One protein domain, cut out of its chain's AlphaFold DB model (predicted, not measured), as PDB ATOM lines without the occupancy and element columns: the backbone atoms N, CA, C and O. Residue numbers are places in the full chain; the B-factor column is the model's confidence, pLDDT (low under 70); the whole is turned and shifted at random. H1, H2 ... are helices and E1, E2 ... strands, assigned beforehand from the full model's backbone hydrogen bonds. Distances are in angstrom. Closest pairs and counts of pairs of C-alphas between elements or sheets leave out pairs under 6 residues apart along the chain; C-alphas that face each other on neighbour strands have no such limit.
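Overview. This is residues 55 to 106 of the 185 residues of an uncharacterized protein of Rhodococcus erythropolis (UniProt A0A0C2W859). One long helix, H1, has a small two-stranded hairpin, E1 and E2, beside its later part; a long loop joins them at one end, and residues 55 to 63 of the helix stick out. The 52 printed residues hold one named helix, then two named strands, an antiparallel sheet in the order E1, E2; the class is mixed. The whole is loose and flat, with a radius of gyration of the C-alphas of 13.0 A and spans of 41 by 25 by 12 A.

Arrangement. In H1, residues 55 to 76, every O i to N i+4 pair is within hydrogen-bond range. Its closest C-alphas to E1, residues 91 to 94, are those of Leu 72 and Tyr 92, 6.7 A apart. E1 and E2, residues 100 to 103, form a hairpin, with N 93 and O 101 within hydrogen-bond range at 2.9 A. H1 and E2 are only just apart, at 8.3 A.

Along the chain. H1 runs 30.9 A from C-alpha 55 at (14.080, -62.089, -24.504). E1 measures 10.3 A; E2 measures 9.6 A and ends at C-alpha 103, (1.710, -32.837, -19.539).

Size, cuts and confidence. The printed part has no cut. The link from H1 to E1 is long, 14 residues. pLDDT is under 70 at residues 77 to 93, 96 to 98 and 103 to 106.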
ATOM      1  N   CYS A  55      13.124 -63.024 -23.908       78.75
ATOM      2  CA  CYS A  55      14.080 -62.089 -24.504       78.75
ATOM      3  C   CYS A  55      13.548 -61.452 -25.792       78.75
ATOM      4  O   CYS A  55      13.705 -60.255 -25.971       78.75
ATOM      5  N   ARG A  56      12.866 -62.211 -26.663       76.31
ATOM      6  CA  ARG A  56      12.271 -61.624 -27.874       76.31
ATOM      7  C   ARG A  56      11.079 -60.723 -27.585       76.31
ATOM      8  O   ARG A  56      10.939 -59.703 -28.240       76.31
ATOM      9  N   ALA A  57      10.236 -61.082 -26.618       80.19
ATOM     10  CA  ALA A  57       9.156 -60.200 -26.189       80.19
ATOM     11  C   ALA A  57       9.716 -58.890 -25.609       80.19
ATOM     12  O   ALA A  57       9.204 -57.815 -25.914       80.19
ATOM     13  N   ASP A  58      10.792 -58.974 -24.827       79.44
ATOM     14  CA  ASP A  58      11.489 -57.808 -24.293       79.44
ATOM     15  C   ASP A  58      12.106 -56.974 -25.433       79.44
ATOM     16  O   ASP A  58      11.905 -55.760 -25.465       79.44
ATOM     17  N   ASP A  59      12.755 -57.609 -26.416       80.94
ATOM     18  CA  ASP A  59      13.293 -56.946 -27.614       80.94
ATOM     19  C   ASP A  59      12.190 -56.231 -28.415       80.94
ATOM     20  O   ASP A  59      12.337 -55.057 -28.756       80.94
ATOM     21  N   ASP A  60      11.051 -56.890 -28.657       80.31
ATOM     22  CA  ASP A  60       9.901 -56.299 -29.351       80.31
ATOM     23  C   ASP A  60       9.375 -55.069 -28.589       80.31
ATOM     24  O   ASP A  60       9.098 -54.026 -29.187       80.31
ATOM     25  N   THR A  61       9.285 -55.141 -27.254       81.44
ATOM     26  CA  THR A  61       8.887 -53.976 -26.447       81.44
ATOM     27  C   THR A  61       9.925 -52.856 -26.478       81.44
ATOM     28  O   THR A  61       9.549 -51.682 -26.465       81.44
ATOM     29  N   ALA A  62      11.218 -53.183 -26.539       80.25
ATOM     30  CA  ALA A  62      12.289 -52.199 -26.637       80.25
ATOM     31  C   ALA A  62      12.256 -51.463 -27.984       80.25
ATOM     32  O   ALA A  62      12.416 -50.242 -28.010       80.25
ATOM     33  N   ILE A  63      11.975 -52.177 -29.080       82.56
ATOM     34  CA  ILE A  63      11.788 -51.593 -30.415       82.56
ATOM     35  C   ILE A  63      10.614 -50.610 -30.401       82.56
ATOM     36  O   ILE A  63      10.784 -49.450 -30.775       82.56
ATOM     37  N   ILE A  64       9.454 -51.030 -29.884       81.94
ATOM     38  CA  ILE A  64       8.261 -50.170 -29.803       81.94
ATOM     39  C   ILE A  64       8.551 -48.906 -28.982       81.94
ATOM     40  O   ILE A  64       8.205 -47.801 -29.398       81.94
ATOM     41  N   LYS A  65       9.230 -49.038 -27.836       78.38
ATOM     42  CA  LYS A  65       9.599 -47.886 -26.997       78.38
ATOM     43  C   LYS A  65      10.578 -46.936 -27.692       78.38
ATOM     44  O   LYS A  65      10.479 -45.724 -27.508       78.38
ATOM     45  N   ALA A  66      11.519 -47.457 -28.477       78.31
ATOM     46  CA  ALA A  66      12.458 -46.634 -29.239       78.31
ATOM     47  C   ALA A  66      11.748 -45.829 -30.343       78.31
ATOM     48  O   ALA A  66      12.032 -44.642 -30.526       78.31
ATOM     49  N   GLU A  67      10.784 -46.438 -31.033       80.56
ATOM     50  CA  GLU A  67       9.946 -45.757 -32.027       80.56
ATOM     51  C   GLU A  67       9.059 -44.686 -31.378       80.56
ATOM     52  O   GLU A  67       9.029 -43.548 -31.847       80.56
ATOM     53  N   GLN A  68       8.416 -45.006 -30.250       79.19
ATOM     54  CA  GLN A  68       7.634 -44.045 -29.464       79.19
ATOM     55  C   GLN A  68       8.479 -42.841 -29.044       79.19
ATOM     56  O   GLN A  68       8.060 -41.702 -29.222       79.19
ATOM     57  N   LYS A  69       9.696 -43.073 -28.540       79.38
ATOM     58  CA  LYS A  69      10.617 -41.993 -28.173       79.38
ATOM     59  C   LYS A  69      10.980 -41.121 -29.376       79.38
ATOM     60  O   LYS A  69      10.989 -39.904 -29.249       79.38
ATOM     61  N   THR A  70      11.239 -41.729 -30.531       81.31
ATOM     62  CA  THR A  70      11.568 -40.992 -31.760       81.31
ATOM     63  C   THR A  70      10.412 -40.088 -32.196       81.31
ATOM     64  O   THR A  70      10.634 -38.937 -32.565       81.31
ATOM     65  N   GLU A  71       9.172 -40.574 -32.110       77.44
ATOM     66  CA  GLU A  71       7.993 -39.760 -32.418       77.44
ATOM     67  C   GLU A  71       7.750 -38.676 -31.358       77.44
ATOM     68  O   GLU A  71       7.361 -37.564 -31.705       77.44
ATOM     69  N   LEU A  72       8.038 -38.955 -30.082       75.44
ATOM     70  CA  LEU A  72       7.991 -37.940 -29.028       75.44
ATOM     71  C   LEU A  72       8.971 -36.807 -29.306       75.44
ATOM     72  O   LEU A  72       8.611 -35.639 -29.199       75.44
ATOM     73  N   ASP A  73      10.197 -37.165 -29.677       74.56
ATOM     74  CA  ASP A  73      11.245 -36.212 -30.005       74.56
ATOM     75  C   ASP A  73      10.838 -35.400 -31.253       74.56
ATOM     76  O   ASP A  73      11.010 -34.186 -31.271       74.56
ATOM     77  N   ARG A  74      10.179 -36.014 -32.248       75.69
ATOM     78  CA  ARG A  74       9.607 -35.296 -33.405       75.69
ATOM     79  C   ARG A  74       8.501 -34.312 -33.014       75.69
ATOM     80  O   ARG A  74       8.430 -33.229 -33.584       75.69
ATOM     81  N   LEU A  75       7.611 -34.698 -32.101       71.88
ATOM     82  CA  LEU A  75       6.513 -33.842 -31.634       71.88
ATOM     83  C   LEU A  75       7.010 -32.705 -30.746       71.88
ATOM     84  O   LEU A  75       6.460 -31.608 -30.799       71.88
ATOM     85  N   ARG A  76       8.038 -32.973 -29.939       70.38
ATOM     86  CA  ARG A  76       8.665 -31.979 -29.080       70.38
ATOM     87  C   ARG A  76       9.440 -30.952 -29.887       70.38
ATOM     88  O   ARG A  76       9.334 -29.789 -29.559       70.38
ATOM     89  N   ALA A  77      10.129 -31.369 -30.947       68.75
ATOM     90  CA  ALA A  77      10.965 -30.503 -31.772       68.75
ATOM     91  C   ALA A  77      10.206 -29.439 -32.592       68.75
ATOM     92  O   ALA A  77      10.786 -28.852 -33.497       68.75
ATOM     93  N   GLY A  78       8.904 -29.248 -32.353       66.12
ATOM     94  CA  GLY A  78       8.125 -28.176 -32.959       66.12
ATOM     95  C   GLY A  78       8.098 -28.169 -34.499       66.12
ATOM     96  O   GLY A  78       8.458 -29.142 -35.171       66.12
ATOM     97  N   PRO A  79       7.599 -27.081 -35.109       65.50
ATOM     98  CA  PRO A  79       7.613 -26.881 -36.559       65.50
ATOM     99  C   PRO A  79       9.010 -26.621 -37.141       65.50
ATOM    100  O   PRO A  79       9.192 -26.776 -38.351       65.50
ATOM    101  N   ASP A  80       9.969 -26.187 -36.320       65.00
ATOM    102  CA  ASP A  80      11.339 -25.881 -36.742       65.00
ATOM    103  C   ASP A  80      12.269 -27.113 -36.718       65.00
ATOM    104  O   ASP A  80      13.331 -27.100 -37.346       65.00
ATOM    105  N   GLY A  81      11.830 -28.207 -36.089       63.47
ATOM    106  CA  GLY A  81      12.539 -29.481 -36.028       63.47
ATOM    107  C   GLY A  81      13.703 -29.489 -35.038       63.47
ATOM    108  O   GLY A  81      14.509 -30.424 -35.076       63.47
ATOM    109  N   ALA A  82      13.810 -28.484 -34.165       66.94
ATOM    110  CA  ALA A  82      14.846 -28.382 -33.152       66.94
ATOM    111  C   ALA A  82      14.279 -28.696 -31.762       66.94
ATOM    112  O   ALA A  82      13.246 -28.195 -31.359       66.94
ATOM    113  N   LEU A  83      14.968 -29.551 -31.005       63.38
ATOM    114  CA  LEU A  83      14.605 -29.824 -29.613       63.38
ATOM    115  C   LEU A  83      15.143 -28.720 -28.696       63.38
ATOM    116  O   LEU A  83      16.284 -28.281 -28.867       63.38
ATOM    117  N   TYR A  84      14.390 -28.394 -27.644       64.12
ATOM    118  CA  TYR A  84      14.745 -27.428 -26.597       64.12
ATOM    119  C   TYR A  84      14.792 -25.970 -27.069       64.12
ATOM    120  O   TYR A  84      15.570 -25.165 -26.545       64.12
ATOM    121  N   THR A  85      13.962 -25.621 -28.045       59.38
ATOM    122  CA  THR A  85      13.783 -24.250 -28.533       59.38
ATOM    123  C   THR A  85      12.606 -23.566 -27.838       59.38
ATOM    124  O   THR A  85      11.864 -24.161 -27.062       59.38
ATOM    125  N   SER A  86      12.477 -22.250 -28.016       58.19
ATOM    126  CA  SER A  86      11.480 -21.434 -27.303       58.19
ATOM    127  C   SER A  86      10.020 -21.768 -27.644       58.19
ATOM    128  O   SER A  86       9.115 -21.274 -26.976       58.19
ATOM    129  N   ASP A  87       9.788 -22.548 -28.696       57.16
ATOM    130  CA  ASP A  87       8.489 -23.062 -29.123       57.16
ATOM    131  C   ASP A  87       8.134 -24.435 -28.509       57.16
ATOM    132  O   ASP A  87       6.960 -24.817 -28.567       57.16
ATOM    133  N   ASP A  88       9.072 -25.097 -27.807       59.59
ATOM    134  CA  ASP A  88       8.846 -26.265 -26.932       59.59
ATOM    135  C   ASP A  88       8.002 -25.868 -25.699       59.59
ATOM    136  O   ASP A  88       8.472 -25.800 -24.560       59.59
ATOM    137  N   THR A  89       6.727 -25.564 -25.912       58.31
ATOM    138  CA  THR A  89       5.804 -25.094 -24.863       58.31
ATOM    139  C   THR A  89       4.898 -26.200 -24.320       58.31
ATOM    140  O   THR A  89       4.263 -26.026 -23.280       58.31
ATOM    141  N   THR A  90       4.863 -27.359 -24.984       63.22
ATOM    142  CA  THR A  90       4.042 -28.519 -24.625       63.22
ATOM    143  C   THR A  90       4.913 -29.718 -24.258       63.22
ATOM    144  O   THR A  90       5.687 -30.234 -25.063       63.22
ATOM    145  N   THR A  91       4.766 -30.210 -23.027       69.12
ATOM    146  CA  THR A  91       5.463 -31.417 -22.571       69.12
ATOM    147  C   THR A  91       4.661 -32.637 -23.012       69.12
ATOM    148  O   THR A  91       3.721 -33.035 -22.341       69.12
ATOM    149  N   TYR A  92       4.969 -33.237 -24.158       67.56
ATOM    150  CA  TYR A  92       4.323 -34.494 -24.547       67.56
ATOM    151  C   TYR A  92       4.904 -35.673 -23.750       67.56
ATOM    152  O   TYR A  92       6.115 -35.742 -23.533       67.56
ATOM    153  N   THR A  93       4.065 -36.629 -23.345       66.88
ATOM    154  CA  THR A  93       4.468 -37.875 -22.668       66.88
ATOM    155  C   THR A  93       3.668 -39.072 -23.190       66.88
ATOM    156  O   THR A  93       2.596 -38.901 -23.767       66.88
ATOM    157  N   PHE A  94       4.197 -40.287 -23.015       70.00
ATOM    158  CA  PHE A  94       3.496 -41.539 -23.324       70.00
ATOM    159  C   PHE A  94       3.042 -42.239 -22.037       70.00
ATOM    160  O   PHE A  94       3.803 -42.283 -21.070       70.00
ATOM    161  N   ASP A  95       1.838 -42.819 -22.039       70.00
ATOM    162  CA  ASP A  95       1.390 -43.742 -20.987       70.00
ATOM    163  C   ASP A  95       1.894 -45.184 -21.223       70.00
ATOM    164  O   ASP A  95       2.412 -45.523 -22.292       70.00
ATOM    165  N   ASP A  96       1.702 -46.065 -20.235       65.00
ATOM    166  CA  ASP A  96       2.066 -47.493 -20.318       65.00
ATOM    167  C   ASP A  96       1.336 -48.252 -21.445       65.00
ATOM    168  O   ASP A  96       1.733 -49.357 -21.826       65.00
ATOM    169  N   ASN A  97       0.274 -47.660 -21.999       69.44
ATOM    170  CA  ASN A  97      -0.518 -48.212 -23.090       69.44
ATOM    171  C   ASN A  97      -0.080 -47.675 -24.467       69.44
ATOM    172  O   ASN A  97      -0.621 -48.115 -25.483       69.44
ATOM    173  N   GLY A  98       0.898 -46.763 -24.516       61.59
ATOM    174  CA  GLY A  98       1.417 -46.158 -25.739       61.59
ATOM    175  C   GLY A  98       0.586 -44.997 -26.294       61.59
ATOM    176  O   GLY A  98       0.746 -44.660 -27.466       61.59
ATOM    177  N   ASN A  99      -0.283 -44.381 -25.493       73.38
ATOM    178  CA  ASN A  99      -1.018 -43.170 -25.863       73.38
ATOM    179  C   ASN A  99      -0.210 -41.914 -25.512       73.38
ATOM    180  O   ASN A  99       0.453 -41.877 -24.478       73.38
ATOM    181  N   ILE A 100      -0.308 -40.879 -26.351       72.94
ATOM    182  CA  ILE A 100       0.383 -39.593 -26.171       72.94
ATOM    183  C   ILE A 100      -0.532 -38.611 -25.438       72.94
ATOM    184  O   ILE A 100      -1.672 -38.407 -25.857       72.94
ATOM    185  N   TYR A 101      -0.010 -37.946 -24.410       70.75
ATOM    186  CA  TYR A 101      -0.692 -36.886 -23.669       70.75
ATOM    187  C   TYR A 101       0.168 -35.628 -23.566       70.75
ATOM    188  O   TYR A 101       1.385 -35.680 -23.731       70.75
ATOM    189  N   ILE A 102      -0.481 -34.493 -23.298       70.88
ATOM    190  CA  ILE A 102       0.175 -33.214 -23.012       70.88
ATOM    191  C   ILE A 102       0.222 -33.048 -21.494       70.88
ATOM    192  O   ILE A 102      -0.803 -32.830 -20.850       70.88
ATOM    193  N   ASP A 103       1.416 -33.138 -20.930       64.50
ATOM    194  CA  ASP A 103       1.710 -32.837 -19.539       64.50
ATOM    195  C   ASP A 103       1.773 -31.309 -19.388       64.50
ATOM    196  O   ASP A 103       2.772 -30.640 -19.666       64.50
ATOM    197  N   THR A 104       0.624 -30.718 -19.067       55.38
ATOM    198  CA  THR A 104       0.532 -29.274 -18.848       55.38
ATOM    199  C   THR A 104       0.988 -29.017 -17.412       55.38
ATOM    200  O   THR A 104       0.337 -29.533 -16.498       55.38
ATOM    201  N   PRO A 105       2.074 -28.259 -17.161       50.69
ATOM    202  CA  PRO A 105       2.411 -27.893 -15.792       50.69
ATOM    203  C   PRO A 105       1.209 -27.157 -15.185       50.69
ATOM    204  O   PRO A 105       0.560 -26.382 -15.896       50.69
ATOM    205  N   PRO A 106       0.870 -27.384 -13.901       42.84
ATOM    206  CA  PRO A 106      -0.199 -26.633 -13.262       42.84
ATOM    207  C   PRO A 106       0.136 -25.148 -13.397       42.84
ATOM    208  O   PRO A 106       1.175 -24.697 -12.915       42.84
TER     209      PRO A 106